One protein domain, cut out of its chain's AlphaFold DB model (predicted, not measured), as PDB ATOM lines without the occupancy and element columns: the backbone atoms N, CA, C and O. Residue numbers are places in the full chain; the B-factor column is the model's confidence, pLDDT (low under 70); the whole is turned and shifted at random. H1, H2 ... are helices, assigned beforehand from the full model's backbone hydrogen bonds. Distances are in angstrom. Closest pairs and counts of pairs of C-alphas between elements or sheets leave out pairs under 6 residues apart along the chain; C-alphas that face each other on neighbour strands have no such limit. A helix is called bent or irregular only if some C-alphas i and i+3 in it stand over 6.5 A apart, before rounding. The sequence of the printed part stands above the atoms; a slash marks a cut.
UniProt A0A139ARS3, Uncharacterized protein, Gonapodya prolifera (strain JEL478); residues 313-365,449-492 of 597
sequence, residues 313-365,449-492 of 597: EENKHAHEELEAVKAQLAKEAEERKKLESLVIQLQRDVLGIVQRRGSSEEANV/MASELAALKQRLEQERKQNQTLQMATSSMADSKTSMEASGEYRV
ATOM      1  N   GLU A 313     -48.325  68.387   5.200       84.00
ATOM      2  CA  GLU A 313     -49.030  67.105   5.348       84.00
ATOM      3  C   GLU A 313     -48.957  66.240   4.072       84.00
ATOM      4  O   GLU A 313     -48.831  65.019   4.180       84.00
ATOM      5  N   GLU A 314     -48.920  66.833   2.871       79.81
ATOM      6  CA  GLU A 314     -48.677  66.086   1.623       79.81
ATOM      7  C   GLU A 314     -47.272  65.458   1.590       79.81
ATOM      8  O   GLU A 314     -47.133  64.265   1.314       79.81
ATOM      9  N   ASN A 315     -46.225  66.218   1.942       76.38
ATOM     10  CA  ASN A 315     -44.855  65.690   2.012       76.38
ATOM     11  C   ASN A 315     -44.716  64.579   3.067       76.38
ATOM     12  O   ASN A 315     -44.027  63.583   2.835       76.38
ATOM     13  N   LYS A 316     -45.403  64.712   4.206       85.31
ATOM     14  CA  LYS A 316     -45.471  63.675   5.243       85.31
ATOM     15  C   LYS A 316     -46.147  62.398   4.732       85.31
ATOM     16  O   LYS A 316     -45.574  61.324   4.883       85.31
ATOM     17  N   HIS A 317     -47.291  62.504   4.053       85.56
ATOM     18  CA  HIS A 317     -47.949  61.353   3.420       85.56
ATOM     19  C   HIS A 317     -47.058  60.693   2.350       85.56
ATOM     20  O   HIS A 317     -46.996  59.467   2.261       85.56
ATOM     21  N   ALA A 318     -46.323  61.481   1.559       79.62
ATOM     22  CA  ALA A 318     -45.379  60.959   0.570       79.62
ATOM     23  C   ALA A 318     -44.209  60.185   1.214       79.62
ATOM     24  O   ALA A 318     -43.789  59.161   0.673       79.62
ATOM     25  N   HIS A 319     -43.715  60.628   2.373       81.19
ATOM     26  CA  HIS A 319     -42.694  59.916   3.146       81.19
ATOM     27  C   HIS A 319     -43.250  58.638   3.806       81.19
ATOM     28  O   HIS A 319     -42.620  57.586   3.720       81.19
ATOM     29  N   GLU A 320     -44.468  58.675   4.362       90.12
ATOM     30  CA  GLU A 320     -45.161  57.478   4.871       90.12
ATOM     31  C   GLU A 320     -45.383  56.426   3.757       90.12
ATOM     32  O   GLU A 320     -45.185  55.228   3.983       90.12
ATOM     33  N   GLU A 321     -45.710  56.847   2.526       90.75
ATOM     34  CA  GLU A 321     -45.749  55.954   1.357       90.75
ATOM     35  C   GLU A 321     -44.367  55.407   0.956       90.75
ATOM     36  O   GLU A 321     -44.273  54.242   0.555       90.75
ATOM     37  N   LEU A 322     -43.303  56.212   1.047       87.00
ATOM     38  CA  LEU A 322     -41.934  55.804   0.716       87.00
ATOM     39  C   LEU A 322     -41.472  54.659   1.630       87.00
ATOM     40  O   LEU A 322     -41.081  53.593   1.144       87.00
ATOM     41  N   GLU A 323     -41.608  54.840   2.944       89.31
ATOM     42  CA  GLU A 323     -41.230  53.837   3.945       89.31
ATOM     43  C   GLU A 323     -42.089  52.569   3.844       89.31
ATOM     44  O   GLU A 323     -41.572  51.450   3.911       89.31
ATOM     45  N   ALA A 324     -43.390  52.704   3.561       93.75
ATOM     46  CA  ALA A 324     -44.262  51.557   3.309       93.75
ATOM     47  C   ALA A 324     -43.853  50.737   2.064       93.75
ATOM     48  O   ALA A 324     -44.123  49.530   2.001       93.75
ATOM     49  N   VAL A 325     -43.196  51.354   1.073       91.88
ATOM     50  CA  VAL A 325     -42.630  50.659  -0.097       91.88
ATOM     51  C   VAL A 325     -41.264  50.045   0.227       91.88
ATOM     52  O   VAL A 325     -41.050  48.884  -0.133       91.88
ATOM     53  N   LYS A 326     -40.374  50.749   0.946       89.12
ATOM     54  CA  LYS A 326     -39.086  50.197   1.426       89.12
ATOM     55  C   LYS A 326     -39.306  48.942   2.285       89.12
ATOM     56  O   LYS A 326     -38.709  47.898   2.016       89.12
ATOM     57  N   ALA A 327     -40.245  48.987   3.232       92.38
ATOM     58  CA  ALA A 327     -40.603  47.849   4.083       92.38
ATOM     59  C   ALA A 327     -41.174  46.652   3.292       92.38
ATOM     60  O   ALA A 327     -40.872  45.496   3.596       92.38
ATOM     61  N   GLN A 328     -41.968  46.901   2.241       91.75
ATOM     62  CA  GLN A 328     -42.418  45.830   1.344       91.75
ATOM     63  C   GLN A 328     -41.265  45.218   0.542       91.75
ATOM     64  O   GLN A 328     -41.265  44.006   0.333       91.75
ATOM     65  N   LEU A 329     -40.289  46.024   0.114       90.25
ATOM     66  CA  LEU A 329     -39.124  45.542  -0.627       90.25
ATOM     67  C   LEU A 329     -38.251  44.631   0.246       90.25
ATOM     68  O   LEU A 329     -37.905  43.535  -0.184       90.25
ATOM     69  N   ALA A 330     -37.988  45.022   1.497       88.12
ATOM     70  CA  ALA A 330     -37.258  44.192   2.457       88.12
ATOM     71  C   ALA A 330     -37.917  42.811   2.657       88.12
ATOM     72  O   ALA A 330     -37.235  41.785   2.646       88.12
ATOM     73  N   LYS A 331     -39.254  42.763   2.753       93.75
ATOM     74  CA  LYS A 331     -40.009  41.505   2.869       93.75
ATOM     75  C   LYS A 331     -39.925  40.631   1.611       93.75
ATOM     76  O   LYS A 331     -39.759  39.419   1.724       93.75
ATOM     77  N   GLU A 332     -40.023  41.214   0.416       84.50
ATOM     78  CA  GLU A 332     -39.852  40.463  -0.840       84.50
ATOM     79  C   GLU A 332     -38.413  39.939  -0.994       84.50
ATOM     80  O   GLU A 332     -38.222  38.815  -1.460       84.50
ATOM     81  N   ALA A 333     -37.403  40.693  -0.550       77.62
ATOM     82  CA  ALA A 333     -36.012  40.248  -0.533       77.62
ATOM     83  C   ALA A 333     -35.773  39.094   0.465       77.62
ATOM     84  O   ALA A 333     -35.035  38.155   0.161       77.62
ATOM     85  N   GLU A 334     -36.429  39.110   1.627       87.94
ATOM     86  CA  GLU A 334     -36.394  38.006   2.594       87.94
ATOM     87  C   GLU A 334     -37.070  36.735   2.035       87.94
ATOM     88  O   GLU A 334     -36.507  35.637   2.103       87.94
ATOM     89  N   GLU A 335     -38.235  36.872   1.389       84.25
ATOM     90  CA  GLU A 335     -38.884  35.769   0.665       84.25
ATOM     91  C   GLU A 335     -38.009  35.237  -0.481       84.25
ATOM     92  O   GLU A 335     -37.936  34.021  -0.683       84.25
ATOM     93  N   ARG A 336     -37.269  36.110  -1.176       75.62
ATOM     94  CA  ARG A 336     -36.302  35.714  -2.209       75.62
ATOM     95  C   ARG A 336     -35.193  34.824  -1.647       75.62
ATOM     96  O   ARG A 336     -34.929  33.767  -2.219       75.62
ATOM     97  N   LYS A 337     -34.572  35.205  -0.522       75.56
ATOM     98  CA  LYS A 337     -33.519  34.409   0.143       75.56
ATOM     99  C   LYS A 337     -34.031  33.019   0.537       75.56
ATOM    100  O   LYS A 337     -33.391  32.011   0.228       75.56
ATOM    101  N   LYS A 338     -35.232  32.950   1.125       78.62
ATOM    102  CA  LYS A 338     -35.910  31.688   1.485       78.62
ATOM    103  C   LYS A 338     -36.138  30.791   0.258       78.62
ATOM    104  O   LYS A 338     -35.907  29.583   0.320       78.62
ATOM    105  N   LEU A 339     -36.534  31.375  -0.874       67.50
ATOM    106  CA  LEU A 339     -36.721  30.650  -2.134       67.50
ATOM    107  C   LEU A 339     -35.399  30.178  -2.760       67.50
ATOM    108  O   LEU A 339     -35.340  29.044  -3.233       67.50
ATOM    109  N   GLU A 340     -34.338  30.990  -2.747       71.00
ATOM    110  CA  GLU A 340     -33.013  30.589  -3.250       71.00
ATOM    111  C   GLU A 340     -32.409  29.446  -2.413       71.00
ATOM    112  O   GLU A 340     -31.916  28.468  -2.983       71.00
ATOM    113  N   SER A 341     -32.550  29.489  -1.082       67.62
ATOM    114  CA  SER A 341     -32.172  28.381  -0.189       67.62
ATOM    115  C   SER A 341     -32.934  27.086  -0.518       67.62
ATOM    116  O   SER A 341     -32.323  26.035  -0.740       67.62
ATOM    117  N   LEU A 342     -34.263  27.161  -0.678       73.00
ATOM    118  CA  LEU A 342     -35.091  26.005  -1.047       73.00
ATOM    119  C   LEU A 342     -34.730  25.434  -2.432       73.00
ATOM    120  O   LEU A 342     -34.740  24.215  -2.619       73.00
ATOM    121  N   VAL A 343     -34.366  26.283  -3.403       69.81
ATOM    122  CA  VAL A 343     -33.819  25.838  -4.697       69.81
ATOM    123  C   VAL A 343     -32.532  25.032  -4.488       69.81
ATOM    124  O   VAL A 343     -32.419  23.932  -5.029       69.81
ATOM    125  N   ILE A 344     -31.584  25.528  -3.688       68.56
ATOM    126  CA  ILE A 344     -30.307  24.848  -3.411       68.56
ATOM    127  C   ILE A 344     -30.535  23.501  -2.700       68.56
ATOM    128  O   ILE A 344     -29.909  22.498  -3.060       68.56
ATOM    129  N   GLN A 345     -31.464  23.437  -1.742       66.88
ATOM    130  CA  GLN A 345     -31.810  22.201  -1.032       66.88
ATOM    131  C   GLN A 345     -32.457  21.164  -1.966       66.88
ATOM    132  O   GLN A 345     -32.001  20.022  -2.030       66.88
ATOM    133  N   LEU A 346     -33.452  21.557  -2.773       71.19
ATOM    134  CA  LEU A 346     -34.084  20.661  -3.753       71.19
ATOM    135  C   LEU A 346     -33.092  20.173  -4.821       71.19
ATOM    136  O   LEU A 346     -33.155  19.017  -5.244       71.19
ATOM    137  N   GLN A 347     -32.141  21.017  -5.232       69.44
ATOM    138  CA  GLN A 347     -31.045  20.622  -6.119       69.44
ATOM    139  C   GLN A 347     -30.139  19.570  -5.463       69.44
ATOM    140  O   GLN A 347     -29.842  18.550  -6.092       69.44
ATOM    141  N   ARG A 348     -29.737  19.775  -4.201       66.88
ATOM    142  CA  ARG A 348     -28.938  18.820  -3.410       66.88
ATOM    143  C   ARG A 348     -29.649  17.468  -3.276       66.88
ATOM    144  O   ARG A 348     -29.032  16.431  -3.521       66.88
ATOM    145  N   ASP A 349     -30.948  17.472  -2.987       71.56
ATOM    146  CA  ASP A 349     -31.765  16.262  -2.827       71.56
ATOM    147  C   ASP A 349     -31.903  15.454  -4.118       71.56
ATOM    148  O   ASP A 349     -31.637  14.247  -4.136       71.56
ATOM    149  N   VAL A 350     -32.272  16.120  -5.222       68.31
ATOM    150  CA  VAL A 350     -32.344  15.496  -6.551       68.31
ATOM    151  C   VAL A 350     -30.997  14.869  -6.914       68.31
ATOM    152  O   VAL A 350     -30.964  13.783  -7.496       68.31
ATOM    153  N   LEU A 351     -29.881  15.482  -6.509       65.25
ATOM    154  CA  LEU A 351     -28.543  14.946  -6.755       65.25
ATOM    155  C   LEU A 351     -28.144  13.801  -5.829       65.25
ATOM    156  O   LEU A 351     -27.510  12.856  -6.300       65.25
ATOM    157  N   GLY A 352     -28.588  13.798  -4.574       67.19
ATOM    158  CA  GLY A 352     -28.503  12.618  -3.716       67.19
ATOM    159  C   GLY A 352     -29.216  11.415  -4.347       67.19
ATOM    160  O   GLY A 352     -28.670  10.313  -4.375       67.19
ATOM    161  N   ILE A 353     -30.406  11.621  -4.923       67.69
ATOM    162  CA  ILE A 353     -31.169  10.569  -5.621       67.69
ATOM    163  C   ILE A 353     -30.434  10.097  -6.889       67.69
ATOM    164  O   ILE A 353     -30.295   8.888  -7.093       67.69
ATOM    165  N   VAL A 354     -29.924  11.029  -7.707       64.31
ATOM    166  CA  VAL A 354     -29.103  10.742  -8.901       64.31
ATOM    167  C   VAL A 354     -27.879   9.897  -8.541       64.31
ATOM    168  O   VAL A 354     -27.690   8.826  -9.114       64.31
ATOM    169  N   GLN A 355     -27.068  10.342  -7.579       64.88
ATOM    170  CA  GLN A 355     -25.785   9.714  -7.264       64.88
ATOM    171  C   GLN A 355     -25.968   8.325  -6.635       64.88
ATOM    172  O   GLN A 355     -25.270   7.380  -7.011       64.88
ATOM    173  N   ARG A 356     -26.953   8.169  -5.735       67.19
ATOM    174  CA  ARG A 356     -27.285   6.873  -5.114       67.19
ATOM    175  C   ARG A 356     -27.769   5.840  -6.139       67.19
ATOM    176  O   ARG A 356     -27.399   4.673  -6.032       67.19
ATOM    177  N   ARG A 357     -28.560   6.239  -7.150       62.25
ATOM    178  CA  ARG A 357     -29.031   5.310  -8.198       62.25
ATOM    179  C   ARG A 357     -27.989   5.057  -9.294       62.25
ATOM    180  O   ARG A 357     -27.845   3.908  -9.696       62.25
ATOM    181  N   GLY A 358     -27.208   6.060  -9.703       55.19
ATOM    182  CA  GLY A 358     -26.124   5.887 -10.682       55.19
ATOM    183  C   GLY A 358     -25.066   4.877 -10.223       55.19
ATOM    184  O   GLY A 358     -24.738   3.954 -10.964       55.19
ATOM    185  N   SER A 359     -24.632   4.972  -8.961       52.31
ATOM    186  CA  SER A 359     -23.728   3.989  -8.341       52.31
ATOM    187  C   SER A 359     -24.315   2.565  -8.346       52.31
ATOM    188  O   SER A 359     -23.608   1.594  -8.607       52.31
ATOM    189  N   SER A 360     -25.631   2.426  -8.138       50.75
ATOM    190  CA  SER A 360     -26.326   1.130  -8.172       50.75
ATOM    191  C   SER A 360     -26.418   0.528  -9.582       50.75
ATOM    192  O   SER A 360     -26.285  -0.688  -9.741       50.75
ATOM    193  N   GLU A 361     -26.598   1.346 -10.625       47.44
ATOM    194  CA  GLU A 361     -26.567   0.870 -12.014       47.44
ATOM    195  C   GLU A 361     -25.145   0.500 -12.459       47.44
ATOM    196  O   GLU A 361     -24.961  -0.571 -13.038       47.44
ATOM    197  N   GLU A 362     -24.124   1.298 -12.125       42.66
ATOM    198  CA  GLU A 362     -22.724   0.946 -12.409       42.66
ATOM    199  C   GLU A 362     -22.286  -0.320 -11.655       42.66
ATOM    200  O   GLU A 362     -21.665  -1.203 -12.253       42.66
ATOM    201  N   ALA A 363     -22.687  -0.485 -10.389       44.59
ATOM    202  CA  ALA A 363     -22.449  -1.708  -9.621       44.59
ATOM    203  C   ALA A 363     -23.165  -2.930 -10.223       44.59
ATOM    204  O   ALA A 363     -22.567  -4.004 -10.322       44.59
ATOM    205  N   ASN A 364     -24.412  -2.787 -10.690       45.44
ATOM    206  CA  ASN A 364     -25.131  -3.867 -11.375       45.44
ATOM    207  C   ASN A 364     -24.499  -4.227 -12.727       45.44
ATOM    208  O   ASN A 364     -24.381  -5.409 -13.049       45.44
ATOM    209  N   VAL A 365     -24.057  -3.241 -13.511       41.53
ATOM    210  CA  VAL A 365     -23.365  -3.474 -14.789       41.53
ATOM    211  C   VAL A 365     -22.000  -4.130 -14.557       41.53
ATOM    212  O   VAL A 365     -21.658  -5.079 -15.263       41.53
ATOM    213  N   MET A 449     -38.848  63.126  -4.342       68.25
ATOM    214  CA  MET A 449     -39.545  62.053  -3.622       68.25
ATOM    215  C   MET A 449     -40.497  61.241  -4.515       68.25
ATOM    216  O   MET A 449     -40.571  60.022  -4.399       68.25
ATOM    217  N   ALA A 450     -41.221  61.883  -5.438       72.81
ATOM    218  CA  ALA A 450     -42.159  61.204  -6.336       72.81
ATOM    219  C   ALA A 450     -41.441  60.392  -7.430       72.81
ATOM    220  O   ALA A 450     -41.946  59.349  -7.859       72.81
ATOM    221  N   SER A 451     -40.254  60.837  -7.857       78.88
ATOM    222  CA  SER A 451     -39.383  60.089  -8.771       78.88
ATOM    223  C   SER A 451     -38.786  58.854  -8.082       78.88
ATOM    224  O   SER A 451     -38.832  57.749  -8.627       78.88
ATOM    225  N   GLU A 452     -38.308  59.013  -6.844       83.62
ATOM    226  CA  GLU A 452     -37.790  57.914  -6.022       83.62
ATOM    227  C   GLU A 452     -38.881  56.876  -5.713       83.62
ATOM    228  O   GLU A 452     -38.708  55.685  -5.977       83.62
ATOM    229  N   LEU A 453     -40.054  57.326  -5.257       86.00
ATOM    230  CA  LEU A 453     -41.222  56.490  -4.985       86.00
ATOM    231  C   LEU A 453     -41.630  55.655  -6.211       86.00
ATOM    232  O   LEU A 453     -41.979  54.479  -6.076       86.00
ATOM    233  N   ALA A 454     -41.563  56.229  -7.416       85.94
ATOM    234  CA  ALA A 454     -41.822  55.508  -8.661       85.94
ATOM    235  C   ALA A 454     -40.748  54.441  -8.953       85.94
ATOM    236  O   ALA A 454     -41.092  53.310  -9.312       85.94
ATOM    237  N   ALA A 455     -39.466  54.761  -8.747       87.81
ATOM    238  CA  ALA A 455     -38.360  53.819  -8.916       87.81
ATOM    239  C   ALA A 455     -38.429  52.647  -7.916       87.81
ATOM    240  O   ALA A 455     -38.288  51.487  -8.316       87.81
ATOM    241  N   LEU A 456     -38.731  52.918  -6.641       89.69
ATOM    242  CA  LEU A 456     -38.911  51.896  -5.606       89.69
ATOM    243  C   LEU A 456     -40.129  51.002  -5.891       89.69
ATOM    244  O   LEU A 456     -40.019  49.776  -5.832       89.69
ATOM    245  N   LYS A 457     -41.270  51.580  -6.299       91.50
ATOM    246  CA  LYS A 457     -42.459  50.810  -6.716       91.50
ATOM    247  C   LYS A 457     -42.170  49.930  -7.942       91.50
ATOM    248  O   LYS A 457     -42.616  48.782  -7.983       91.50
ATOM    249  N   GLN A 458     -41.372  50.405  -8.904       92.94
ATOM    250  CA  GLN A 458     -40.904  49.586 -10.029       92.94
ATOM    251  C   GLN A 458     -39.960  48.457  -9.577       92.94
ATOM    252  O   GLN A 458     -40.071  47.337 -10.079       92.94
ATOM    253  N   ARG A 459     -39.047  48.721  -8.632       86.00
ATOM    254  CA  ARG A 459     -38.110  47.715  -8.105       86.00
ATOM    255  C   ARG A 459     -38.839  46.600  -7.350       86.00
ATOM    256  O   ARG A 459     -38.573  45.427  -7.607       86.00
ATOM    257  N   LEU A 460     -39.807  46.953  -6.509       90.56
ATOM    258  CA  LEU A 460     -40.674  46.015  -5.791       90.56
ATOM    259  C   LEU A 460     -41.418  45.062  -6.748       90.56
ATOM    260  O   LEU A 460     -41.450  43.849  -6.557       90.56
ATOM    261  N   GLU A 461     -41.954  45.609  -7.838       91.12
ATOM    262  CA  GLU A 461     -42.659  44.865  -8.890       91.12
ATOM    263  C   GLU A 461     -41.719  44.050  -9.814       91.12
ATOM    264  O   GLU A 461     -42.170  43.172 -10.563       91.12
ATOM    265  N   GLN A 462     -40.405  44.300  -9.768       85.06
ATOM    266  CA  GLN A 462     -39.385  43.435 -10.365       85.06
ATOM    267  C   GLN A 462     -39.057  42.250  -9.446       85.06
ATOM    268  O   GLN A 462     -38.991  41.117  -9.930       85.06
ATOM    269  N   GLU A 463     -38.882  42.477  -8.142       76.88
ATOM    270  CA  GLU A 463     -38.560  41.409  -7.186       76.88
ATOM    271  C   GLU A 463     -39.723  40.429  -7.012       76.88
ATOM    272  O   GLU A 463     -39.508  39.223  -7.107       76.88
ATOM    273  N   ARG A 464     -40.973  40.912  -6.972       88.69
ATOM    274  CA  ARG A 464     -42.178  40.058  -7.031       88.69
ATOM    275  C   ARG A 464     -42.181  39.092  -8.216       88.69
ATOM    276  O   ARG A 464     -42.531  37.922  -8.072       88.69
ATOM    277  N   LYS A 465     -41.739  39.547  -9.394       83.50
ATOM    278  CA  LYS A 465     -41.622  38.691 -10.589       83.50
ATOM    279  C   LYS A 465     -40.475  37.687 -10.483       83.50
ATOM    280  O   LYS A 465     -40.600  36.574 -10.997       83.50
ATOM    281  N   GLN A 466     -39.375  38.044  -9.818       69.62
ATOM    282  CA  GLN A 466     -38.282  37.111  -9.533       69.62
ATOM    283  C   GLN A 466     -38.734  36.040  -8.526       69.62
ATOM    284  O   GLN A 466     -38.594  34.855  -8.819       69.62
ATOM    285  N   ASN A 467     -39.396  36.435  -7.436       70.88
ATOM    286  CA  ASN A 467     -39.985  35.542  -6.435       70.88
ATOM    287  C   ASN A 467     -41.005  34.579  -7.049       70.88
ATOM    288  O   ASN A 467     -40.878  33.368  -6.888       70.88
ATOM    289  N   GLN A 468     -41.950  35.077  -7.852       81.88
ATOM    290  CA  GLN A 468     -42.896  34.231  -8.585       81.88
ATOM    291  C   GLN A 468     -42.188  33.237  -9.528       81.88
ATOM    292  O   GLN A 468     -42.588  32.075  -9.625       81.88
ATOM    293  N   THR A 469     -41.114  33.660 -10.203       72.38
ATOM    294  CA  THR A 469     -40.321  32.775 -11.076       72.38
ATOM    295  C   THR A 469     -39.602  31.687 -10.270       72.38
ATOM    296  O   THR A 469     -39.609  30.523 -10.674       72.38
ATOM    297  N   LEU A 470     -39.031  32.035  -9.111       66.62
ATOM    298  CA  LEU A 470     -38.406  31.082  -8.191       66.62
ATOM    299  C   LEU A 470     -39.432  30.103  -7.598       66.62
ATOM    300  O   LEU A 470     -39.160  28.908  -7.576       66.62
ATOM    301  N   GLN A 471     -40.630  30.557  -7.214       75.06
ATOM    302  CA  GLN A 471     -41.731  29.701  -6.738       75.06
ATOM    303  C   GLN A 471     -42.182  28.677  -7.796       75.06
ATOM    304  O   GLN A 471     -42.403  27.504  -7.488       75.06
ATOM    305  N   MET A 472     -42.280  29.081  -9.068       75.25
ATOM    306  CA  MET A 472     -42.568  28.139 -10.160       75.25
ATOM    307  C   MET A 472     -41.421  27.134 -10.367       75.25
ATOM    308  O   MET A 472     -41.670  25.959 -10.655       75.25
ATOM    309  N   ALA A 473     -40.168  27.566 -10.190       69.19
ATOM    310  CA  ALA A 473     -39.002  26.694 -10.282       69.19
ATOM    311  C   ALA A 473     -38.917  25.691  -9.116       69.19
ATOM    312  O   ALA A 473     -38.711  24.505  -9.375       69.19
ATOM    313  N   THR A 474     -39.127  26.114  -7.862       72.12
ATOM    314  CA  THR A 474     -39.126  25.219  -6.690       72.12
ATOM    315  C   THR A 474     -40.245  24.192  -6.778       72.12
ATOM    316  O   THR A 474     -39.967  23.007  -6.606       72.12
ATOM    317  N   SER A 475     -41.467  24.594  -7.155       77.56
ATOM    318  CA  SER A 475     -42.568  23.651  -7.408       77.56
ATOM    319  C   SER A 475     -42.166  22.609  -8.456       77.56
ATOM    320  O   SER A 475     -42.245  21.413  -8.195       77.56
ATOM    321  N   SER A 476     -41.628  23.035  -9.605       78.44
ATOM    322  CA  SER A 476     -41.213  22.109 -10.668       78.44
ATOM    323  C   SER A 476     -40.055  21.179 -10.256       78.44
ATOM    324  O   SER A 476     -39.986  20.029 -10.707       78.44
ATOM    325  N   MET A 477     -39.153  21.633  -9.378       69.25
ATOM    326  CA  MET A 477     -38.097  20.795  -8.795       69.25
ATOM    327  C   MET A 477     -38.650  19.801  -7.764       69.25
ATOM    328  O   MET A 477     -38.242  18.640  -7.787       69.25
ATOM    329  N   ALA A 478     -39.611  20.205  -6.929       76.38
ATOM    330  CA  ALA A 478     -40.288  19.335  -5.966       76.38
ATOM    331  C   ALA A 478     -41.152  18.264  -6.661       76.38
ATOM    332  O   ALA A 478     -41.061  17.082  -6.318       76.38
ATOM    333  N   ASP A 479     -41.895  18.636  -7.707       80.81
ATOM    334  CA  ASP A 479     -42.619  17.706  -8.585       80.81
ATOM    335  C   ASP A 479     -41.657  16.701  -9.237       80.81
ATOM    336  O   ASP A 479     -41.921  15.497  -9.274       80.81
ATOM    337  N   SER A 480     -40.498  17.177  -9.712       73.31
ATOM    338  CA  SER A 480     -39.456  16.322 -10.298       73.31
ATOM    339  C   SER A 480     -38.869  15.343  -9.275       73.31
ATOM    340  O   SER A 480     -38.725  14.162  -9.591       73.31
ATOM    341  N   LYS A 481     -38.564  15.807  -8.052       76.38
ATOM    342  CA  LYS A 481     -38.070  14.977  -6.940       76.38
ATOM    343  C   LYS A 481     -39.083  13.880  -6.606       76.38
ATOM    344  O   LYS A 481     -38.761  12.698  -6.722       76.38
ATOM    345  N   THR A 482     -40.327  14.271  -6.332       81.88
ATOM    346  CA  THR A 482     -41.432  13.364  -5.983       81.88
ATOM    347  C   THR A 482     -41.695  12.348  -7.098       81.88
ATOM    348  O   THR A 482     -41.897  11.163  -6.839       81.88
ATOM    349  N   SER A 483     -41.631  12.774  -8.365       77.50
ATOM    350  CA  SER A 483     -41.776  11.885  -9.521       77.50
ATOM    351  C   SER A 483     -40.632  10.865  -9.628       77.50
ATOM    352  O   SER A 483     -40.892   9.687  -9.877       77.50
ATOM    353  N   MET A 484     -39.377  11.271  -9.393       68.44
ATOM    354  CA  MET A 484     -38.212  10.371  -9.386       68.44
ATOM    355  C   MET A 484     -38.223   9.393  -8.200       68.44
ATOM    356  O   MET A 484     -37.780   8.248  -8.334       68.44
ATOM    357  N   GLU A 485     -38.740   9.817  -7.049       74.38
ATOM    358  CA  GLU A 485     -38.927   8.970  -5.870       74.38
ATOM    359  C   GLU A 485     -40.028   7.928  -6.116       74.38
ATOM    360  O   GLU A 485     -39.751   6.732  -6.026       74.38
ATOM    361  N   ALA A 486     -41.226   8.363  -6.523       76.12
ATOM    362  CA  ALA A 486     -42.416   7.516  -6.640       76.12
ATOM    363  C   ALA A 486     -42.426   6.565  -7.852       76.12
ATOM    364  O   ALA A 486     -42.974   5.468  -7.759       76.12
ATOM    365  N   SER A 487     -41.855   6.958  -8.998       66.19
ATOM    366  CA  SER A 487     -41.896   6.126 -10.218       66.19
ATOM    367  C   SER A 487     -40.825   5.032 -10.269       66.19
ATOM    368  O   SER A 487     -40.964   4.079 -11.034       66.19
ATOM    369  N   GLY A 488     -39.734   5.175  -9.508       60.50
ATOM    370  CA  GLY A 488     -38.541   4.322  -9.592       60.50
ATOM    371  C   GLY A 488     -37.708   4.505 -10.874       60.50
ATOM    372  O   GLY A 488     -36.478   4.487 -10.808       60.50
ATOM    373  N   GLU A 489     -38.355   4.734 -12.020       57.66
ATOM    374  CA  GLU A 489     -37.734   4.897 -13.337       57.66
ATOM    375  C   GLU A 489     -36.921   6.202 -13.436       57.66
ATOM    376  O   GLU A 489     -37.415   7.314 -13.236       57.66
ATOM    377  N   TYR A 490     -35.626   6.077 -13.730       57.72
ATOM    378  CA  TYR A 490     -34.694   7.196 -13.656       57.72
ATOM    379  C   TYR A 490     -34.762   8.112 -14.889       57.72
ATOM    380  O   TYR A 490     -34.228   7.811 -15.958       57.72
ATOM    381  N   ARG A 491     -35.378   9.291 -14.729       65.25
ATOM    382  CA  ARG A 491     -35.478  10.311 -15.782       65.25
ATOM    383  C   ARG A 491     -34.834  11.632 -15.363       65.25
ATOM    384  O   ARG A 491     -35.502  12.507 -14.829       65.25
ATOM    385  N   VAL A 492     -33.550  11.800 -15.704       59.56
ATOM    386  CA  VAL A 492     -32.783  13.056 -15.536       59.56
ATOM    387  C   VAL A 492     -33.640  14.285 -15.917       59.56
ATOM    388  O   VAL A 492     -34.042  14.368 -17.089       59.56
TER     389      VAL A 492
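Overview. This is residues 313 to 365 and 449 to 492 of the 597 residues of an uncharacterized protein of Gonapodya prolifera (strain JEL478) (UniProt A0A139ARS3). Two long helices, H1 and H2, run side by side the same way and together make a long, thin rod. H1 makes the full length of the rod, H2 packs along it, and the far end of H1, residues 359 to 365, sticks out free. The printed part has 97 residues with two named helices, H1 then H2, and no named strand; the class is all helix. The whole is extended, with a radius of gyration of the C-alphas of 21.4 A and spans of 77 by 18 by 15 A.

Arrangement. H1, residues 313 to 365, and H2, residues 449 to 487, touch, with 44 pairs of C-alphas within 8 A. The closest C-alphas of the two are those of Leu 329 and Leu 460, 5.4 A apart. Their lines stand at a shallow tilt of 22 degrees, and they run the same way. Their centres are 8.2 A apart. Of the O i to N i+4 pairs, 48 of 49 in H1 and 34 of 35 in H2 are within hydrogen-bond range.

Along the chain. H1 has 53 residues and begins at C-alpha 313, at (-49.030, 67.105, 5.348). It ends at C-alpha 365, at (-23.365, -3.474, -14.789), 77.8 A from its first C-alpha. H2 has 39 residues and measures 56.4 A from C-alpha 449 to C-alpha 487, which is at (-41.896, 6.126, -10.218). Neither helix is bent. Residues 488 to 492 follow H2.

Size, cuts and confidence. The two C-alphas farthest apart are those of Glu 313 and Val 365, at 77.8 A. Residues 366 to 448 are not printed, and C-alphas 365 and 449 are 68.4 A apart across this cut. The mean pLDDT of the printed part is 74.9; 35 residues are under 70, among them residues 350 to 365 and 487 to 492.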